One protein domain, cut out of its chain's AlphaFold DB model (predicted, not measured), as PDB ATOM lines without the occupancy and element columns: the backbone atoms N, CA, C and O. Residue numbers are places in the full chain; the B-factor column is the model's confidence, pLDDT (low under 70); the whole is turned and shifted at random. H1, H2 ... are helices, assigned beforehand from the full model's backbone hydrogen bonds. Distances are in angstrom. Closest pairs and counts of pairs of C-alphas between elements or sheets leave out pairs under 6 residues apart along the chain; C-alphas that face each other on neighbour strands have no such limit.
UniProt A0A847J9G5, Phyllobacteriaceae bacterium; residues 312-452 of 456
ATOM      1  N   ARG A 312      94.056 147.524 103.800       65.00
ATOM      2  CA  ARG A 312      93.948 147.739 105.250       65.00
ATOM      3  C   ARG A 312      93.003 146.744 105.922       65.00
ATOM      4  O   ARG A 312      93.410 146.097 106.878       65.00
ATOM      5  N   HIS A 313      91.802 146.549 105.378       68.50
ATOM      6  CA  HIS A 313      90.840 145.577 105.905       68.50
ATOM      7  C   HIS A 313      91.358 144.137 105.772       68.50
ATOM      8  O   HIS A 313      91.139 143.291 106.636       68.50
ATOM      9  N   ARG A 314      92.091 143.828 104.693       70.88
ATOM     10  CA  ARG A 314      92.735 142.514 104.530       70.88
ATOM     11  C   ARG A 314      93.856 142.297 105.552       70.88
ATOM     12  O   ARG A 314      93.951 141.207 106.110       70.88
ATOM     13  N   LEU A 315      94.657 143.325 105.823       74.56
ATOM     14  CA  LEU A 315      95.699 143.288 106.847       74.56
ATOM     15  C   LEU A 315      95.109 143.123 108.254       74.56
ATOM     16  O   LEU A 315      95.541 142.230 108.975       74.56
ATOM     17  N   GLY A 316      94.083 143.903 108.608       76.25
ATOM     18  CA  GLY A 316      93.365 143.778 109.882       76.25
ATOM     19  C   GLY A 316      92.799 142.371 110.086       76.25
ATOM     20  O   GLY A 316      93.051 141.754 111.117       76.25
ATOM     21  N   ARG A 317      92.156 141.791 109.060       77.12
ATOM     22  CA  ARG A 317      91.672 140.397 109.095       77.12
ATOM     23  C   ARG A 317      92.787 139.368 109.278       77.12
ATOM     24  O   ARG A 317      92.595 138.400 110.007       77.12
ATOM     25  N   LEU A 318      93.943 139.549 108.636       79.19
ATOM     26  CA  LEU A 318      95.096 138.657 108.826       79.19
ATOM     27  C   LEU A 318      95.637 138.743 110.258       79.19
ATOM     28  O   LEU A 318      95.912 137.709 110.859       79.19
ATOM     29  N   VAL A 319      95.752 139.953 110.812       83.12
ATOM     30  CA  VAL A 319      96.184 140.173 112.201       83.12
ATOM     31  C   VAL A 319      95.182 139.583 113.194       83.12
ATOM     32  O   VAL A 319      95.592 138.860 114.100       83.12
ATOM     33  N   ALA A 320      93.883 139.801 112.982       84.62
ATOM     34  CA  ALA A 320      92.816 139.210 113.789       84.62
ATOM     35  C   ALA A 320      92.887 137.679 113.773       84.62
ATOM     36  O   ALA A 320      92.889 137.051 114.827       84.62
ATOM     37  N   ALA A 321      93.075 137.083 112.594       83.62
ATOM     38  CA  ALA A 321      93.220 135.641 112.458       83.62
ATOM     39  C   ALA A 321      94.465 135.107 113.197       83.62
ATOM     40  O   ALA A 321      94.393 134.061 113.836       83.62
ATOM     41  N   MET A 322      95.599 135.821 113.163       86.31
ATOM     42  CA  MET A 322      96.787 135.453 113.952       86.31
ATOM     43  C   MET A 322      96.538 135.555 115.464       86.31
ATOM     44  O   MET A 322      97.028 134.727 116.226       86.31
ATOM     45  N   ILE A 323      95.769 136.546 115.913       88.56
ATOM     46  CA  ILE A 323      95.390 136.692 117.322       88.56
ATOM     47  C   ILE A 323      94.425 135.584 117.756       88.56
ATOM     48  O   ILE A 323      94.607 135.003 118.825       88.56
ATOM     49  N   ASP A 324      93.448 135.235 116.924       86.75
ATOM     50  CA  ASP A 324      92.542 134.118 117.187       86.75
ATOM     51  C   ASP A 324      93.283 132.778 117.249       86.75
ATOM     52  O   ASP A 324      92.957 131.943 118.094       86.75
ATOM     53  N   ASP A 325      94.341 132.604 116.451       86.62
ATOM     54  CA  ASP A 325      95.233 131.448 116.556       86.62
ATOM     55  C   ASP A 325      95.904 131.379 117.941       86.62
ATOM     56  O   ASP A 325      95.894 130.329 118.587       86.62
ATOM     57  N   LEU A 326      96.424 132.502 118.454       88.88
ATOM     58  CA  LEU A 326      97.002 132.563 119.806       88.88
ATOM     59  C   LEU A 326      95.960 132.255 120.892       88.88
ATOM     60  O   LEU A 326      96.259 131.558 121.866       88.88
ATOM     61  N   ARG A 327      94.720 132.732 120.727       89.69
ATOM     62  CA  ARG A 327      93.612 132.435 121.652       89.69
ATOM     63  C   ARG A 327      93.257 130.956 121.632       89.69
ATOM     64  O   ARG A 327      93.026 130.380 122.695       89.69
ATOM     65  N   ALA A 328      93.225 130.343 120.451       86.06
ATOM     66  CA  ALA A 328      92.997 128.914 120.300       86.06
ATOM     67  C   ALA A 328      94.107 128.113 120.998       86.06
ATOM     68  O   ALA A 328      93.796 127.240 121.803       86.06
ATOM     69  N   MET A 329      95.380 128.484 120.814       84.62
ATOM     70  CA  MET A 329      96.522 127.858 121.504       84.62
ATOM     71  C   MET A 329      96.427 127.958 123.033       84.62
ATOM     72  O   MET A 329      96.777 127.025 123.763       84.62
ATOM     73  N   ALA A 330      95.929 129.088 123.534       87.00
ATOM     74  CA  ALA A 330      95.728 129.306 124.959       87.00
ATOM     75  C   ALA A 330      94.557 128.497 125.551       87.00
ATOM     76  O   ALA A 330      94.534 128.268 126.763       87.00
ATOM     77  N   ARG A 331      93.595 128.056 124.724       84.12
ATOM     78  CA  ARG A 331      92.393 127.308 125.147       84.12
ATOM     79  C   ARG A 331      92.511 125.804 124.939       84.12
ATOM     80  O   ARG A 331      92.286 125.055 125.888       84.12
ATOM     81  N   ASP A 332      92.974 125.376 123.775       81.38
ATOM     82  CA  ASP A 332      93.044 123.970 123.379       81.38
ATOM     83  C   ASP A 332      94.330 123.279 123.878       81.38
ATOM     84  O   ASP A 332      95.403 123.890 123.912       81.38
ATOM     85  N   ARG A 333      94.206 122.027 124.331       69.25
ATOM     86  CA  ARG A 333      95.311 121.217 124.869       69.25
ATOM     87  C   ARG A 333      95.978 120.346 123.801       69.25
ATOM     88  O   ARG A 333      97.158 120.055 123.966       69.25
ATOM     89  N   ASP A 334      95.275 119.985 122.724       68.94
ATOM     90  CA  ASP A 334      95.741 118.997 121.731       68.94
ATOM     91  C   ASP A 334      96.138 119.637 120.388       68.94
ATOM     92  O   ASP A 334      95.797 119.225 119.281       68.94
ATOM     93  N   VAL A 335      96.845 120.753 120.502       67.62
ATOM     94  CA  VAL A 335      97.225 121.610 119.383       67.62
ATOM     95  C   VAL A 335      98.429 120.996 118.663       67.62
ATOM     96  O   VAL A 335      99.530 120.978 119.214       67.62
ATOM     97  N   ASP A 336      98.258 120.572 117.404       72.56
ATOM     98  CA  ASP A 336      99.387 120.171 116.547       72.56
ATOM     99  C   ASP A 336     100.333 121.363 116.320       72.56
ATOM    100  O   ASP A 336     100.115 122.243 115.475       72.56
ATOM    101  N   ARG A 337     101.409 121.392 117.112       71.19
ATOM    102  CA  ARG A 337     102.388 122.485 117.176       71.19
ATOM    103  C   ARG A 337     102.988 122.797 115.825       71.19
ATOM    104  O   ARG A 337     103.248 123.962 115.524       71.19
ATOM    105  N   ILE A 338     103.233 121.760 115.031       66.88
ATOM    106  CA  ILE A 338     103.843 121.898 113.722       66.88
ATOM    107  C   ILE A 338     102.846 122.658 112.857       66.88
ATOM    108  O   ILE A 338     103.141 123.779 112.442       66.88
ATOM    109  N   VAL A 339     101.640 122.119 112.670       70.06
ATOM    110  CA  VAL A 339     100.613 122.695 111.785       70.06
ATOM    111  C   VAL A 339     100.227 124.123 112.188       70.06
ATOM    112  O   VAL A 339     100.004 124.976 111.327       70.06
ATOM    113  N   TRP A 340     100.158 124.424 113.483       72.25
ATOM    114  CA  TRP A 340      99.895 125.783 113.966       72.25
ATOM    115  C   TRP A 340     101.031 126.754 113.665       72.25
ATOM    116  O   TRP A 340     100.788 127.841 113.140       72.25
ATOM    117  N   ARG A 341     102.275 126.342 113.914       72.94
ATOM    118  CA  ARG A 341     103.456 127.147 113.611       72.94
ATOM    119  C   ARG A 341     103.549 127.460 112.112       72.94
ATOM    120  O   ARG A 341     103.789 128.608 111.751       72.94
ATOM    121  N   TRP A 342     103.236 126.494 111.238       71.62
ATOM    122  CA  TRP A 342     103.124 126.724 109.787       71.62
ATOM    123  C   TRP A 342     102.052 127.755 109.430       71.62
ATOM    124  O   TRP A 342     102.312 128.661 108.638       71.62
ATOM    125  N   ARG A 343     100.849 127.634 110.009       75.31
ATOM    126  CA  ARG A 343      99.741 128.569 109.758       75.31
ATOM    127  C   ARG A 343     100.105 129.996 110.157       75.31
ATOM    128  O   ARG A 343      99.902 130.910 109.358       75.31
ATOM    129  N   LEU A 344     100.679 130.166 111.346       75.00
ATOM    130  CA  LEU A 344     101.057 131.471 111.880       75.00
ATOM    131  C   LEU A 344     102.156 132.126 111.031       75.00
ATOM    132  O   LEU A 344     102.029 133.290 110.657       75.00
ATOM    133  N   TYR A 345     103.184 131.366 110.636       78.50
ATOM    134  CA  TYR A 345     104.235 131.863 109.746       78.50
ATOM    135  C   TYR A 345     103.704 132.275 108.378       78.50
ATOM    136  O   TYR A 345     104.023 133.359 107.899       78.50
ATOM    137  N   HIS A 346     102.866 131.447 107.753       77.12
ATOM    138  CA  HIS A 346     102.329 131.768 106.435       77.12
ATOM    139  C   HIS A 346     101.443 133.023 106.471       77.12
ATOM    140  O   HIS A 346     101.543 133.879 105.590       77.12
ATOM    141  N   ARG A 347     100.614 133.180 107.512       80.06
ATOM    142  CA  ARG A 347      99.807 134.395 107.713       80.06
ATOM    143  C   ARG A 347     100.679 135.626 107.939       80.06
ATOM    144  O   ARG A 347     100.376 136.674 107.373       80.06
ATOM    145  N   LEU A 348     101.768 135.488 108.692       82.31
ATOM    146  CA  LEU A 348     102.709 136.573 108.946       82.31
ATOM    147  C   LEU A 348     103.426 137.043 107.674       82.31
ATOM    148  O   LEU A 348     103.423 138.239 107.388       82.31
ATOM    149  N   LEU A 349     104.006 136.122 106.898       80.69
ATOM    150  CA  LEU A 349     104.680 136.465 105.639       80.69
ATOM    151  C   LEU A 349     103.711 137.182 104.694       80.69
ATOM    152  O   LEU A 349     104.028 138.239 104.148       80.69
ATOM    153  N   ARG A 350     102.477 136.675 104.593       78.75
ATOM    154  CA  ARG A 350     101.425 137.309 103.800       78.75
ATOM    155  C   ARG A 350     101.088 138.707 104.329       78.75
ATOM    156  O   ARG A 350     101.030 139.641 103.537       78.75
ATOM    157  N   ALA A 351     100.912 138.885 105.639       78.06
ATOM    158  CA  ALA A 351     100.613 140.187 106.246       78.06
ATOM    159  C   ALA A 351     101.702 141.235 105.957       78.06
ATOM    160  O   ALA A 351     101.376 142.360 105.576       78.06
ATOM    161  N   ILE A 352     102.980 140.857 106.062       80.00
ATOM    162  CA  ILE A 352     104.114 141.741 105.749       80.00
ATOM    163  C   ILE A 352     104.085 142.152 104.278       80.00
ATOM    164  O   ILE A 352     104.151 143.343 103.982       80.00
ATOM    165  N   ARG A 353     103.880 141.203 103.356       78.19
ATOM    166  CA  ARG A 353     103.791 141.512 101.919       78.19
ATOM    167  C   ARG A 353     102.622 142.409 101.572       78.19
ATOM    168  O   ARG A 353     102.787 143.335 100.783       78.19
ATOM    169  N   TRP A 354     101.456 142.190 102.174       72.56
ATOM    170  CA  TRP A 354     100.319 143.092 101.981       72.56
ATOM    171  C   TRP A 354     100.601 144.497 102.517       72.56
ATOM    172  O   TRP A 354     100.236 145.471 101.860       72.56
ATOM    173  N   GLY A 355     101.281 144.612 103.663       69.75
ATOM    174  CA  GLY A 355     101.742 145.893 104.203       69.75
ATOM    175  C   GLY A 355     102.678 146.632 103.244       69.75
ATOM    176  O   GLY A 355     102.430 147.790 102.900       69.75
ATOM    177  N   GLU A 356     103.696 145.934 102.735       73.19
ATOM    178  CA  GLU A 356     104.663 146.474 101.774       73.19
ATOM    179  C   GLU A 356     103.999 146.904 100.463       73.19
ATOM    180  O   GLU A 356     104.208 148.032 100.009       73.19
ATOM    181  N   LYS A 357     103.143 146.049  99.884       69.00
ATOM    182  CA  LYS A 357     102.383 146.342  98.655       69.00
ATOM    183  C   LYS A 357     101.431 147.530  98.827       69.00
ATOM    184  O   LYS A 357     101.176 148.252  97.867       69.00
ATOM    185  N   ALA A 358     100.944 147.786 100.042       64.31
ATOM    186  CA  ALA A 358     100.136 148.962 100.366       64.31
ATOM    187  C   ALA A 358     100.958 150.265 100.503       64.31
ATOM    188  O   ALA A 358     100.414 151.289 100.923       64.31
ATOM    189  N   GLY A 359     102.253 150.246 100.160       57.72
ATOM    190  CA  GLY A 359     103.144 151.408 100.214       57.72
ATOM    191  C   GLY A 359     103.669 151.715 101.616       57.72
ATOM    192  O   GLY A 359     104.210 152.792 101.846       57.72
ATOM    193  N   ARG A 360     103.509 150.783 102.563       57.75
ATOM    194  CA  ARG A 360     103.979 150.915 103.942       57.75
ATOM    195  C   ARG A 360     104.984 149.808 104.235       57.75
ATOM    196  O   ARG A 360     104.620 148.734 104.704       57.75
ATOM    197  N   ARG A 361     106.271 150.086 104.018       58.09
ATOM    198  CA  ARG A 361     107.331 149.388 104.763       58.09
ATOM    199  C   ARG A 361     107.274 149.894 106.197       58.09
ATOM    200  O   ARG A 361     108.031 150.780 106.569       58.09
ATOM    201  N   ASP A 362     106.287 149.416 106.939       66.81
ATOM    202  CA  ASP A 362     106.079 149.799 108.324       66.81
ATOM    203  C   ASP A 362     106.829 148.804 109.216       66.81
ATOM    204  O   ASP A 362     106.421 147.636 109.283       66.81
ATOM    205  N   PRO A 363     107.916 149.222 109.893       68.88
ATOM    206  CA  PRO A 363     108.616 148.380 110.859       68.88
ATOM    207  C   PRO A 363     107.661 147.785 111.898       68.88
ATOM    208  O   PRO A 363     107.876 146.655 112.332       68.88
ATOM    209  N   MET A 364     106.550 148.474 112.203       77.50
ATOM    210  CA  MET A 364     105.490 147.989 113.087       77.50
ATOM    211  C   MET A 364     104.946 146.613 112.670       77.50
ATOM    212  O   MET A 364     104.611 145.808 113.534       77.50
ATOM    213  N   LEU A 365     104.844 146.316 111.369       78.00
ATOM    214  CA  LEU A 365     104.294 145.040 110.896       78.00
ATOM    215  C   LEU A 365     105.281 143.888 111.053       78.00
ATOM    216  O   LEU A 365     104.892 142.799 111.473       78.00
ATOM    217  N   SER A 366     106.555 144.120 110.740       78.38
ATOM    218  CA  SER A 366     107.596 143.105 110.902       78.38
ATOM    219  C   SER A 366     107.920 142.866 112.380       78.38
ATOM    220  O   SER A 366     108.031 141.717 112.799       78.38
ATOM    221  N   GLU A 367     108.026 143.927 113.183       80.94
ATOM    222  CA  GLU A 367     108.294 143.839 114.624       80.94
ATOM    223  C   GLU A 367     107.091 143.288 115.399       80.94
ATOM    224  O   GLU A 367     107.251 142.364 116.198       80.94
ATOM    225  N   GLY A 368     105.876 143.762 115.105       83.88
ATOM    226  CA  GLY A 368     104.647 143.231 115.698       83.88
ATOM    227  C   GLY A 368     104.384 141.779 115.303       83.88
ATOM    228  O   GLY A 368     103.965 140.968 116.128       83.88
ATOM    229  N   GLY A 369     104.738 141.409 114.074       83.88
ATOM    230  CA  GLY A 369     104.737 140.028 113.616       83.88
ATOM    231  C   GLY A 369     105.681 139.113 114.398       83.88
ATOM    232  O   GLY A 369     105.280 138.030 114.826       83.88
ATOM    233  N   LEU A 370     106.918 139.559 114.644       82.06
ATOM    234  CA  LEU A 370     107.862 138.849 115.513       82.06
ATOM    235  C   LEU A 370     107.344 138.755 116.956       82.06
ATOM    236  O   LEU A 370     107.493 137.704 117.575       82.06
ATOM    237  N   ALA A 371     106.673 139.794 117.465       85.75
ATOM    238  CA  ALA A 371     106.055 139.785 118.791       85.75
ATOM    239  C   ALA A 371     104.946 138.726 118.916       85.75
ATOM    240  O   ALA A 371     104.875 138.016 119.919       85.75
ATOM    241  N   VAL A 372     104.100 138.580 117.890       88.12
ATOM    242  CA  VAL A 372     103.069 137.529 117.826       88.12
ATOM    243  C   VAL A 372     103.693 136.136 117.839       88.12
ATOM    244  O   VAL A 372     103.212 135.251 118.546       88.12
ATOM    245  N   LEU A 373     104.776 135.933 117.089       83.06
ATOM    246  CA  LEU A 373     105.481 134.653 117.062       83.06
ATOM    247  C   LEU A 373     106.170 134.327 118.391       83.06
ATOM    248  O   LEU A 373     106.080 133.191 118.861       83.06
ATOM    249  N   ASP A 374     106.833 135.310 119.003       82.31
ATOM    250  CA  ASP A 374     107.475 135.171 120.314       82.31
ATOM    251  C   ASP A 374     106.437 134.782 121.375       82.31
ATOM    252  O   ASP A 374     106.618 133.814 122.125       82.31
ATOM    253  N   LEU A 375     105.279 135.444 121.349       88.06
ATOM    254  CA  LEU A 375     104.164 135.121 122.224       88.06
ATOM    255  C   LEU A 375     103.594 133.723 121.949       88.06
ATOM    256  O   LEU A 375     103.383 132.968 122.892       88.06
ATOM    257  N   GLY A 376     103.417 133.333 120.685       87.12
ATOM    258  CA  GLY A 376     102.996 131.978 120.316       87.12
ATOM    259  C   GLY A 376     103.947 130.899 120.847       87.12
ATOM    260  O   GLY A 376     103.502 129.922 121.449       87.12
ATOM    261  N   SER A 377     105.260 131.103 120.711       81.44
ATOM    262  CA  SER A 377     106.271 130.188 121.264       81.44
ATOM    263  C   SER A 377     106.219 130.115 122.797       81.44
ATOM    264  O   SER A 377     106.359 129.044 123.391       81.44
ATOM    265  N   THR A 378     105.936 131.247 123.443       86.94
ATOM    266  CA  THR A 378     105.790 131.351 124.896       86.94
ATOM    267  C   THR A 378     104.538 130.630 125.389       86.94
ATOM    268  O   THR A 378     104.597 129.931 126.398       86.94
ATOM    269  N   LEU A 379     103.423 130.725 124.660       89.44
ATOM    270  CA  LEU A 379     102.195 129.995 124.975       89.44
ATOM    271  C   LEU A 379     102.387 128.481 124.857       89.44
ATOM    272  O   LEU A 379     101.931 127.756 125.736       89.44
ATOM    273  N   LEU A 380     103.111 127.998 123.840       84.62
ATOM    274  CA  LEU A 380     103.462 126.574 123.736       84.62
ATOM    275  C   LEU A 380     104.278 126.104 124.944       84.62
ATOM    276  O   LEU A 380     103.959 125.072 125.527       84.62
ATOM    277  N   ARG A 381     105.270 126.890 125.380       85.12
ATOM    278  CA  ARG A 381     106.052 126.552 126.577       85.12
ATOM    279  C   ARG A 381     105.206 126.577 127.851       85.12
ATOM    280  O   ARG A 381     105.364 125.709 128.700       85.12
ATOM    281  N   LEU A 382     104.283 127.531 127.987       89.69
ATOM    282  CA  LEU A 382     103.328 127.544 129.100       89.69
ATOM    283  C   LEU A 382     102.426 126.306 129.094       89.69
ATOM    284  O   LEU A 382     102.055 125.833 130.164       89.69
ATOM    285  N   ARG A 383     102.089 125.756 127.921       87.94
ATOM    286  CA  ARG A 383     101.368 124.481 127.818       87.94
ATOM    287  C   ARG A 383     102.212 123.289 128.249       87.94
ATOM    288  O   ARG A 383     101.676 122.434 128.947       87.94
ATOM    289  N   ASP A 384     103.495 123.259 127.890       86.12
ATOM    290  CA  ASP A 384     104.428 122.231 128.376       86.12
ATOM    291  C   ASP A 384     104.490 122.234 129.898       86.12
ATOM    292  O   ASP A 384     104.228 121.216 130.532       86.12
ATOM    293  N   LEU A 385     104.708 123.417 130.479       88.00
ATOM    294  CA  LEU A 385     104.702 123.592 131.925       88.00
ATOM    295  C   LEU A 385     103.341 123.184 132.515       88.00
ATOM    296  O   LEU A 385     103.283 122.438 133.475       88.00
ATOM    297  N   ALA A 386     102.207 123.569 131.929       87.44
ATOM    298  CA  ALA A 386     100.903 123.148 132.453       87.44
ATOM    299  C   ALA A 386     100.722 121.611 132.504       87.44
ATOM    300  O   ALA A 386      99.976 121.117 133.355       87.44
ATOM    301  N   GLY A 387     101.390 120.872 131.611       84.75
ATOM    302  CA  GLY A 387     101.377 119.409 131.548       84.75
ATOM    303  C   GLY A 387     102.361 118.712 132.495       84.75
ATOM    304  O   GLY A 387     102.202 117.519 132.745       84.75
ATOM    305  N   GLU A 388     103.342 119.423 133.058       87.44
ATOM    306  CA  GLU A 388     104.340 118.837 133.956       87.44
ATOM    307  C   GLU A 388     103.714 118.477 135.333       87.44
ATOM    308  O   GLU A 388     103.191 119.345 136.056       87.44
ATOM    309  N   PRO A 389     103.747 117.192 135.750       79.88
ATOM    310  CA  PRO A 389     103.107 116.748 136.994       79.88
ATOM    311  C   PRO A 389     103.760 117.324 138.257       79.88
ATOM    312  O   PRO A 389     103.078 117.568 139.248       79.88
ATOM    313  N   SER A 390     105.068 117.587 138.216       83.88
ATOM    314  CA  SER A 390     105.899 117.958 139.369       83.88
ATOM    315  C   SER A 390     105.954 119.461 139.678       83.88
ATOM    316  O   SER A 390     106.658 119.868 140.602       83.88
ATOM    317  N   LEU A 391     105.217 120.310 138.950       85.88
ATOM    318  CA  LEU A 391     105.249 121.755 139.187       85.88
ATOM    319  C   LEU A 391     104.601 122.163 140.519       85.88
ATOM    320  O   LEU A 391     103.469 121.743 140.800       85.88
ATOM    321  N   PRO A 392     105.239 123.073 141.287       90.44
ATOM    322  CA  PRO A 392     104.656 123.637 142.498       90.44
ATOM    323  C   PRO A 392     103.288 124.276 142.232       90.44
ATOM    324  O   PRO A 392     103.098 124.987 141.242       90.44
ATOM    325  N   ALA A 393     102.339 124.101 143.158       88.06
ATOM    326  CA  ALA A 393     100.958 124.574 142.999       88.06
ATOM    327  C   ALA A 393     100.850 126.087 142.710       88.06
ATOM    328  O   ALA A 393      99.983 126.521 141.950       88.06
ATOM    329  N   GLY A 394     101.750 126.897 143.279       88.56
ATOM    330  CA  GLY A 394     101.813 128.339 143.017       88.56
ATOM    331  C   GLY A 394     102.230 128.683 141.582       88.56
ATOM    332  O   GLY A 394     101.674 129.610 140.996       88.56
ATOM    333  N   VAL A 395     103.161 127.918 141.003       90.69
ATOM    334  CA  VAL A 395     103.598 128.089 139.608       90.69
ATOM    335  C   VAL A 395     102.510 127.596 138.661       90.69
ATOM    336  O   VAL A 395     102.156 128.306 137.726       90.69
ATOM    337  N   ARG A 396     101.891 126.447 138.961       92.12
ATOM    338  CA  ARG A 396     100.757 125.904 138.197       92.12
ATOM    339  C   ARG A 396      99.620 126.922 138.063       92.12
ATOM    340  O   ARG A 396      99.195 127.221 136.951       92.12
ATOM    341  N   ARG A 397      99.207 127.544 139.174       92.12
ATOM    342  CA  ARG A 397      98.188 128.610 139.172       92.12
ATOM    343  C   ARG A 397      98.601 129.830 138.344       92.12
ATOM    344  O   ARG A 397      97.763 130.422 137.668       92.12
ATOM    345  N   ALA A 398      99.876 130.223 138.385       93.31
ATOM    346  CA  ALA A 398     100.371 131.354 137.600       93.31
ATOM    347  C   ALA A 398     100.399 131.049 136.090       93.31
ATOM    348  O   ALA A 398     100.040 131.911 135.286       93.31
ATOM    349  N   VAL A 399     100.762 129.819 135.711       92.94
ATOM    350  CA  VAL A 399     100.708 129.320 134.329       92.94
ATOM    351  C   VAL A 399      99.265 129.296 133.816       92.94
ATOM    352  O   VAL A 399      98.984 129.838 132.747       92.94
ATOM    353  N   GLU A 400      98.332 128.740 134.593       92.50
ATOM    354  CA  GLU A 400      96.904 128.707 134.252       92.50
ATOM    355  C   GLU A 400      96.318 130.116 134.096       92.50
ATOM    356  O   GLU A 400      95.587 130.377 133.139       92.50
ATOM    357  N   LEU A 401      96.688 131.052 134.977       93.81
ATOM    358  CA  LEU A 401      96.289 132.454 134.865       93.81
ATOM    359  C   LEU A 401      96.822 133.093 133.576       93.81
ATOM    360  O   LEU A 401      96.070 133.782 132.887       93.81
ATOM    361  N   ALA A 402      98.096 132.874 133.234       94.19
ATOM    362  CA  ALA A 402      98.689 133.408 132.009       94.19
ATOM    363  C   ALA A 402      97.983 132.871 130.752       94.19
ATOM    364  O   ALA A 402      97.636 133.654 129.867       94.19
ATOM    365  N   LEU A 403      97.683 131.568 130.708       93.31
ATOM    366  CA  LEU A 403      96.912 130.948 129.625       93.31
ATOM    367  C   LEU A 403      95.477 131.502 129.557       93.31
ATOM    368  O   LEU A 403      95.000 131.863 128.482       93.31
ATOM    369  N   ALA A 404      94.802 131.666 130.698       92.31
ATOM    370  CA  ALA A 404      93.458 132.242 130.743       92.31
ATOM    371  C   ALA A 404      93.420 133.689 130.216       92.31
ATOM    372  O   ALA A 404      92.496 134.060 129.487       92.31
ATOM    373  N   ARG A 405      94.435 134.506 130.544       92.81
ATOM    374  CA  ARG A 405      94.572 135.877 130.020       92.81
ATOM    375  C   ARG A 405      94.919 135.895 128.534       92.81
ATOM    376  O   ARG A 405      94.373 136.720 127.807       92.81
ATOM    377  N   ALA A 406      95.734 134.956 128.059       90.88
ATOM    378  CA  ALA A 406      96.056 134.834 126.638       90.88
ATOM    379  C   ALA A 406      94.820 134.523 125.775       90.88
ATOM    380  O   ALA A 406      94.708 135.011 124.653       90.88
ATOM    381  N   GLY A 407      93.826 133.815 126.322       88.25
ATOM    382  CA  GLY A 407      92.531 133.603 125.664       88.25
ATOM    383  C   GLY A 407      91.696 134.877 125.420       88.25
ATOM    384  O   GLY A 407      90.673 134.797 124.727       88.25
ATOM    385  N   ARG A 408      92.109 136.024 125.983       87.44
ATOM    386  CA  ARG A 408      91.485 137.361 125.878       87.44
ATOM    387  C   ARG A 408      92.508 138.448 125.504       87.44
ATOM    388  O   ARG A 408      92.427 139.579 125.972       87.44
ATOM    389  N   ILE A 409      93.519 138.086 124.715       85.69
ATOM    390  CA  ILE A 409      94.611 138.991 124.326       85.69
ATOM    391  C   ILE A 409      94.141 140.239 123.555       85.69
ATOM    392  O   ILE A 409      94.774 141.285 123.656       85.69
ATOM    393  N   ASP A 410      93.031 140.127 122.826       79.31
ATOM    394  CA  ASP A 410      92.374 141.200 122.073       79.31
ATOM    395  C   ASP A 410      91.979 142.380 122.968       79.31
ATOM    396  O   ASP A 410      92.229 143.532 122.638       79.31
ATOM    397  N   THR A 411      91.416 142.073 124.133       79.62
ATOM    398  CA  THR A 411      90.860 143.055 125.072       79.62
ATOM    399  C   THR A 411      91.761 143.315 126.277       79.62
ATOM    400  O   THR A 411      91.542 144.283 127.002       79.62
ATOM    401  N   GLY A 412      92.774 142.470 126.504       86.50
ATOM    402  CA  GLY A 412      93.556 142.479 127.739       86.50
ATOM    403  C   GLY A 412      95.047 142.181 127.585       86.50
ATOM    404  O   GLY A 412      95.600 141.348 128.312       86.50
ATOM    405  N   LEU A 413      95.719 142.845 126.639       89.56
ATOM    406  CA  LEU A 413      97.168 142.708 126.436       89.56
ATOM    407  C   LEU A 413      97.974 143.092 127.693       89.56
ATOM    408  O   LEU A 413      98.953 142.426 128.037       89.56
ATOM    409  N   ASP A 414      97.539 144.134 128.406       91.69
ATOM    410  CA  ASP A 414      98.186 144.620 129.629       91.69
ATOM    411  C   ASP A 414      98.025 143.608 130.785       91.69
ATOM    412  O   ASP A 414      98.942 143.377 131.580       91.69
ATOM    413  N   GLU A 415      96.871 142.945 130.882       92.62
ATOM    414  CA  GLU A 415      96.608 141.854 131.822       92.62
ATOM    415  C   GLU A 415      97.456 140.621 131.506       92.62
ATOM    416  O   GLU A 415      97.999 140.007 132.427       92.62
ATOM    417  N   LEU A 416      97.588 140.264 130.224       93.81
ATOM    418  CA  LEU A 416      98.442 139.161 129.791       93.81
ATOM    419  C   LEU A 416      99.904 139.435 130.147       93.81
ATOM    420  O   LEU A 416     100.539 138.603 130.793       93.81
ATOM    421  N   ALA A 417     100.427 140.613 129.804       93.56
ATOM    422  CA  ALA A 417     101.803 140.985 130.123       93.56
ATOM    423  C   ALA A 417     102.072 140.939 131.637       93.56
ATOM    424  O   ALA A 417     103.119 140.448 132.070       93.56
ATOM    425  N   ARG A 418     101.115 141.387 132.463       94.81
ATOM    426  CA  ARG A 418     101.196 141.257 133.927       94.81
ATOM    427  C   ARG A 418     101.205 139.797 134.378       94.81
ATOM    428  O   ARG A 418     102.056 139.429 135.184       94.81
ATOM    429  N   ALA A 419     100.316 138.959 133.846       94.06
ATOM    430  CA  ALA A 419     100.258 137.539 134.195       94.06
ATOM    431  C   ALA A 419     101.550 136.789 133.820       94.06
ATOM    432  O   ALA A 419     102.050 136.002 134.622       94.06
ATOM    433  N   LEU A 420     102.139 137.090 132.657       94.38
ATOM    434  CA  LEU A 420     103.429 136.534 132.233       94.38
ATOM    435  C   LEU A 420     104.563 136.926 133.191       94.38
ATOM    436  O   LEU A 420     105.345 136.066 133.587       94.38
ATOM    437  N   ARG A 421     104.625 138.193 133.630       94.25
ATOM    438  CA  ARG A 421     105.620 138.654 134.620       94.25
ATOM    439  C   ARG A 421     105.434 137.989 135.984       94.25
ATOM    440  O   ARG A 421     106.417 137.598 136.602       94.25
ATOM    441  N   ILE A 422     104.191 137.824 136.442       93.69
ATOM    442  CA  ILE A 422     103.890 137.109 137.694       93.69
ATOM    443  C   ILE A 422     104.356 135.653 137.595       93.69
ATOM    444  O   ILE A 422     105.008 135.161 138.512       93.69
ATOM    445  N   CYS A 423     104.055 134.981 136.482       93.50
ATOM    446  CA  CYS A 423     104.495 133.613 136.231       93.50
ATOM    447  C   CYS A 423     106.027 133.512 136.215       93.50
ATOM    448  O   CYS A 423     106.588 132.676 136.921       93.50
ATOM    449  N   ALA A 424     106.706 134.429 135.522       92.38
ATOM    450  CA  ALA A 424     108.165 134.501 135.505       92.38
ATOM    451  C   ALA A 424     108.761 134.647 136.910       92.38
ATOM    452  O   ALA A 424     109.669 133.915 137.277       92.38
ATOM    453  N   ASN A 425     108.215 135.549 137.729       92.69
ATOM    454  CA  ASN A 425     108.700 135.765 139.093       92.69
ATOM    455  C   ASN A 425     108.485 134.541 139.994       92.69
ATOM    456  O   ASN A 425     109.266 134.314 140.910       92.69
ATOM    457  N   ARG A 426     107.437 133.745 139.746       91.31
ATOM    458  CA  ARG A 426     107.165 132.497 140.481       91.31
ATOM    459  C   ARG A 426     108.060 131.341 140.040       91.31
ATOM    460  O   ARG A 426     108.346 130.480 140.862       91.31
ATOM    461  N   LEU A 427     108.475 131.325 138.773       88.06
ATOM    462  CA  LEU A 427     109.487 130.403 138.247       88.06
ATOM    463  C   LEU A 427     110.895 130.736 138.766       88.06
ATOM    464  O   LEU A 427     111.751 129.859 138.771       88.06
ATOM    465  N   GLY A 428     111.115 131.969 139.235       86.12
ATOM    466  CA  GLY A 428     112.390 132.426 139.777       86.12
ATOM    467  C   GLY A 428     113.368 132.809 138.671       86.12
ATOM    468  O   GLY A 428     112.994 133.494 137.713       86.12
ATOM    469  N   ASP A 429     114.618 132.376 138.815       79.94
ATOM    470  CA  ASP A 429     115.642 132.551 137.794       79.94
ATOM    471  C   ASP A 429     115.769 131.295 136.957       79.94
ATOM    472  O   ASP A 429     115.846 130.170 137.450       79.94
ATOM    473  N   GLY A 430     115.749 131.501 135.651       78.00
ATOM    474  CA  GLY A 430     115.778 130.405 134.725       78.00
ATOM    475  C   GLY A 430     115.336 130.823 133.339       78.00
ATOM    476  O   GLY A 430     114.705 131.865 133.126       78.00
ATOM    477  N   PRO A 431     115.619 129.957 132.370       75.25
ATOM    478  CA  PRO A 431     115.512 130.315 130.975       75.25
ATOM    479  C   PRO A 431     114.027 130.507 130.580       75.25
ATOM    480  O   PRO A 431     113.716 131.255 129.646       75.25
ATOM    481  N   ASP A 432     113.083 129.852 131.266       83.06
ATOM    482  CA  ASP A 432     111.636 130.011 131.052       83.06
ATOM    483  C   ASP A 432     111.083 131.308 131.652       83.06
ATOM    484  O   ASP A 432     110.265 131.971 131.012       83.06
ATOM    485  N   ALA A 433     111.574 131.723 132.825       85.75
ATOM    486  CA  ALA A 433     111.214 133.005 133.423       85.75
ATOM    487  C   ALA A 433     111.638 134.169 132.517       85.75
ATOM    488  O   ALA A 433     110.853 135.085 132.259       85.75
ATOM    489  N   ASP A 434     112.837 134.094 131.941       82.00
ATOM    490  CA  ASP A 434     113.326 135.127 131.033       82.00
ATOM    491  C   ASP A 434     112.530 135.200 129.731       82.00
ATOM    492  O   ASP A 434     112.248 136.299 129.252       82.00
ATOM    493  N   ARG A 435     112.105 134.052 129.185       83.25
ATOM    494  CA  ARG A 435     111.216 133.999 128.013       83.25
ATOM    495  C   ARG A 435     109.874 134.677 128.302       83.25
ATOM    496  O   ARG A 435     109.381 135.449 127.486       83.25
ATOM    497  N   LEU A 436     109.298 134.450 129.480       88.88
ATOM    498  CA  LEU A 436     108.037 135.080 129.882       88.88
ATOM    499  C   LEU A 436     108.176 136.600 130.065       88.88
ATOM    500  O   LEU A 436     107.319 137.358 129.606       88.88
ATOM    501  N   ARG A 437     109.270 137.062 130.692       87.69
ATOM    502  CA  ARG A 437     109.582 138.500 130.829       87.69
ATOM    503  C   ARG A 437     109.777 139.155 129.463       87.69
ATOM    504  O   ARG A 437     109.255 140.246 129.227       87.69
ATOM    505  N   ALA A 438     110.495 138.475 128.571       82.88
ATOM    506  CA  ALA A 438     110.737 138.891 127.198       82.88
ATOM    507  C   ALA A 438     109.438 139.102 126.426       82.88
ATOM    508  O   ALA A 438     109.182 140.215 125.971       82.88
ATOM    509  N   ALA A 439     108.602 138.065 126.357       87.44
ATOM    510  CA  ALA A 439     107.340 138.096 125.634       87.44
ATOM    511  C   ALA A 439     106.414 139.194 126.169       87.44
ATOM    512  O   ALA A 439     105.813 139.935 125.394       87.44
ATOM    513  N   ALA A 440     106.360 139.377 127.494       90.25
ATOM    514  CA  ALA A 440     105.600 140.463 128.107       90.25
ATOM    515  C   ALA A 440     106.111 141.852 127.691       90.25
ATOM    516  O   ALA A 440     105.313 142.754 127.455       90.25
ATOM    517  N   ALA A 441     107.429 142.058 127.621       87.38
ATOM    518  CA  ALA A 441     108.005 143.334 127.199       87.38
ATOM    519  C   ALA A 441     107.770 143.598 125.703       87.38
ATOM    520  O   ALA A 441     107.335 144.687 125.331       87.38
ATOM    521  N   THR A 442     108.009 142.594 124.857       85.44
ATOM    522  CA  THR A 442     107.857 142.686 123.401       85.44
ATOM    523  C   THR A 442     106.399 142.916 122.996       85.44
ATOM    524  O   THR A 442     106.131 143.752 122.133       85.44
ATOM    525  N   ALA A 443     105.447 142.239 123.648       88.19
ATOM    526  CA  ALA A 443     104.019 142.417 123.393       88.19
ATOM    527  C   ALA A 443     103.558 143.857 123.682       88.19
ATOM    528  O   ALA A 443     102.894 144.470 122.850       88.19
ATOM    529  N   ILE A 444     103.972 144.428 124.821       90.12
ATOM    530  CA  ILE A 444     103.645 145.813 125.189       90.12
ATOM    531  C   ILE A 444     104.296 146.823 124.237       90.12
ATOM    532  O   ILE A 444     103.632 147.767 123.810       90.12
ATOM    533  N   ALA A 445     105.564 146.615 123.866       86.88
ATOM    534  CA  ALA A 445     106.263 147.488 122.921       86.88
ATOM    535  C   ALA A 445     105.565 147.548 121.550       86.88
ATOM    536  O   ALA A 445     105.575 148.585 120.895       86.88
ATOM    537  N   ASN A 446     104.893 146.463 121.153       87.62
ATOM    538  CA  ASN A 446     104.200 146.337 119.871       87.62
ATOM    539  C   ASN A 446     102.673 146.485 119.986       87.62
ATOM    540  O   ASN A 446     101.932 145.988 119.139       87.62
ATOM    541  N   ARG A 447     102.165 147.192 121.007       87.50
ATOM    542  CA  ARG A 447     100.718 147.344 121.257       87.50
ATOM    543  C   ARG A 447      99.926 147.871 120.055       87.50
ATOM    544  O   ARG A 447      98.780 147.472 119.861       87.50
ATOM    545  N   ALA A 448     100.523 148.749 119.249       85.12
ATOM    546  CA  ALA A 448      99.888 149.290 118.047       85.12
ATOM    547  C   ALA A 448      99.500 148.188 117.046       85.12
ATOM    548  O   ALA A 448      98.424 148.253 116.459       85.12
ATOM    549  N   PHE A 449     100.320 147.139 116.925       84.88
ATOM    550  CA  PHE A 449     100.039 145.993 116.066       84.88
ATOM    551  C   PHE A 449      98.818 145.201 116.552       84.88
ATOM    552  O   PHE A 449      97.924 144.902 115.766       84.88
ATOM    553  N   PHE A 450      98.738 144.908 117.855       83.31
ATOM    554  CA  PHE A 450      97.619 144.156 118.436       83.31
ATOM    555  C   PHE A 450      96.283 144.914 118.355       83.31
ATOM    556  O   PHE A 450      95.234 144.288 118.242       83.31
ATOM    557  N   ARG A 451      96.317 146.255 118.335       81.62
ATOM    558  CA  ARG A 451      95.128 147.106 118.155       81.62
ATOM    559  C   ARG A 451      94.631 147.211 116.712       81.62
ATOM    560  O   ARG A 451      93.529 147.706 116.501       81.62
ATOM    561  N   LEU A 452      95.377 146.728 115.712       75.31
ATOM    562  CA  LEU A 452      94.907 146.721 114.314       75.31
ATOM    563  C   LEU A 452      93.632 145.883 114.112       75.31
ATOM    564  O   LEU A 452      92.980 146.022 113.083       75.31
TER     565      LEU A 452
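What this domain is: This is residues 312 to 452 of the 456 residues of a protein of Phyllobacteriaceae bacterium (UniProt A0A847J9G5). Look for an elongated up-and-down bundle of six helices built round one long helix, H3, which two groups share: H1 and H2 complete a three-helix group with it, and H4, H5 and H6 fold back and forth to complete a ring of four. The short last helix, H7, crosses over H1 and the early part of H3. The printed part has 141 residues with seven named helices, H1 to H7 in order along the chain, and no named strand, and its class is all helix. It is compact, with a radius of gyration of the C-alphas of 15.1 A, and spans 50 by 28 by 25 A.

Where its parts are: Find C-alpha 363 at (108.616, 148.380, 110.859); from there H3, the longest helix, runs 36.3 A through residues 363 to 387. Before it come H1, residues 312 to 331, 28.6 A long from C-alpha 312 at (93.948, 147.739, 105.250), and H2, residues 337 to 357, 30.2 A long. After it you meet H4, residues 393 to 406, 19.9 A; H5, residues 413 to 427, 21.0 A; and H6, residues 431 to 445, 21.1 A. H7, residues 447 to 452, runs 9.1 A to C-alpha 452 at (94.907, 146.721, 114.314).

How they stand to each other: Start at H3, the hub, which touches five helices. H2 and H3 form a hairpin at a shallow tilt of 11 degrees; their closest C-alphas, of Ile 352 and Leu 365, are 6.1 A apart. H1 touches H3 with residues 322 to 330 alone and runs the same way; its closest C-alphas are those of Leu 326 and Gly 376, 6.0 A apart. On H3, look at Leu 375: its C-alpha is 5.5 A from that of Ala 439 in H6, the closest pair of these helices, which run opposite ways at 35.1 degrees, only just a steep tilt. H5 and H6 form a hairpin, with the C-alphas of Ala 424 and Ala 433 closest at 4.0 A. H4 and H5 form another, closest at Ala 398 and Cys 423, whose C-alphas are 4.9 A apart. H3 and H5 are apart. H7 is about perpendicular to H3, at 80 degrees, and touches it closest at Gly 368 and Phe 449, C-alphas 5.4 A apart. In H1 to H7, every O i to N i+4 pair is within hydrogen-bond range.

The domain as a whole: The C-alphas of Gly 359 and Ser 390 are the two farthest apart, at 51.6 A. The printed part has no cut and no long link. Mean pLDDT of the printed part is 82.9; look for low confidence, under 70, at residues 312 to 313, 333 to 335, 338, 355 and 357 to 363.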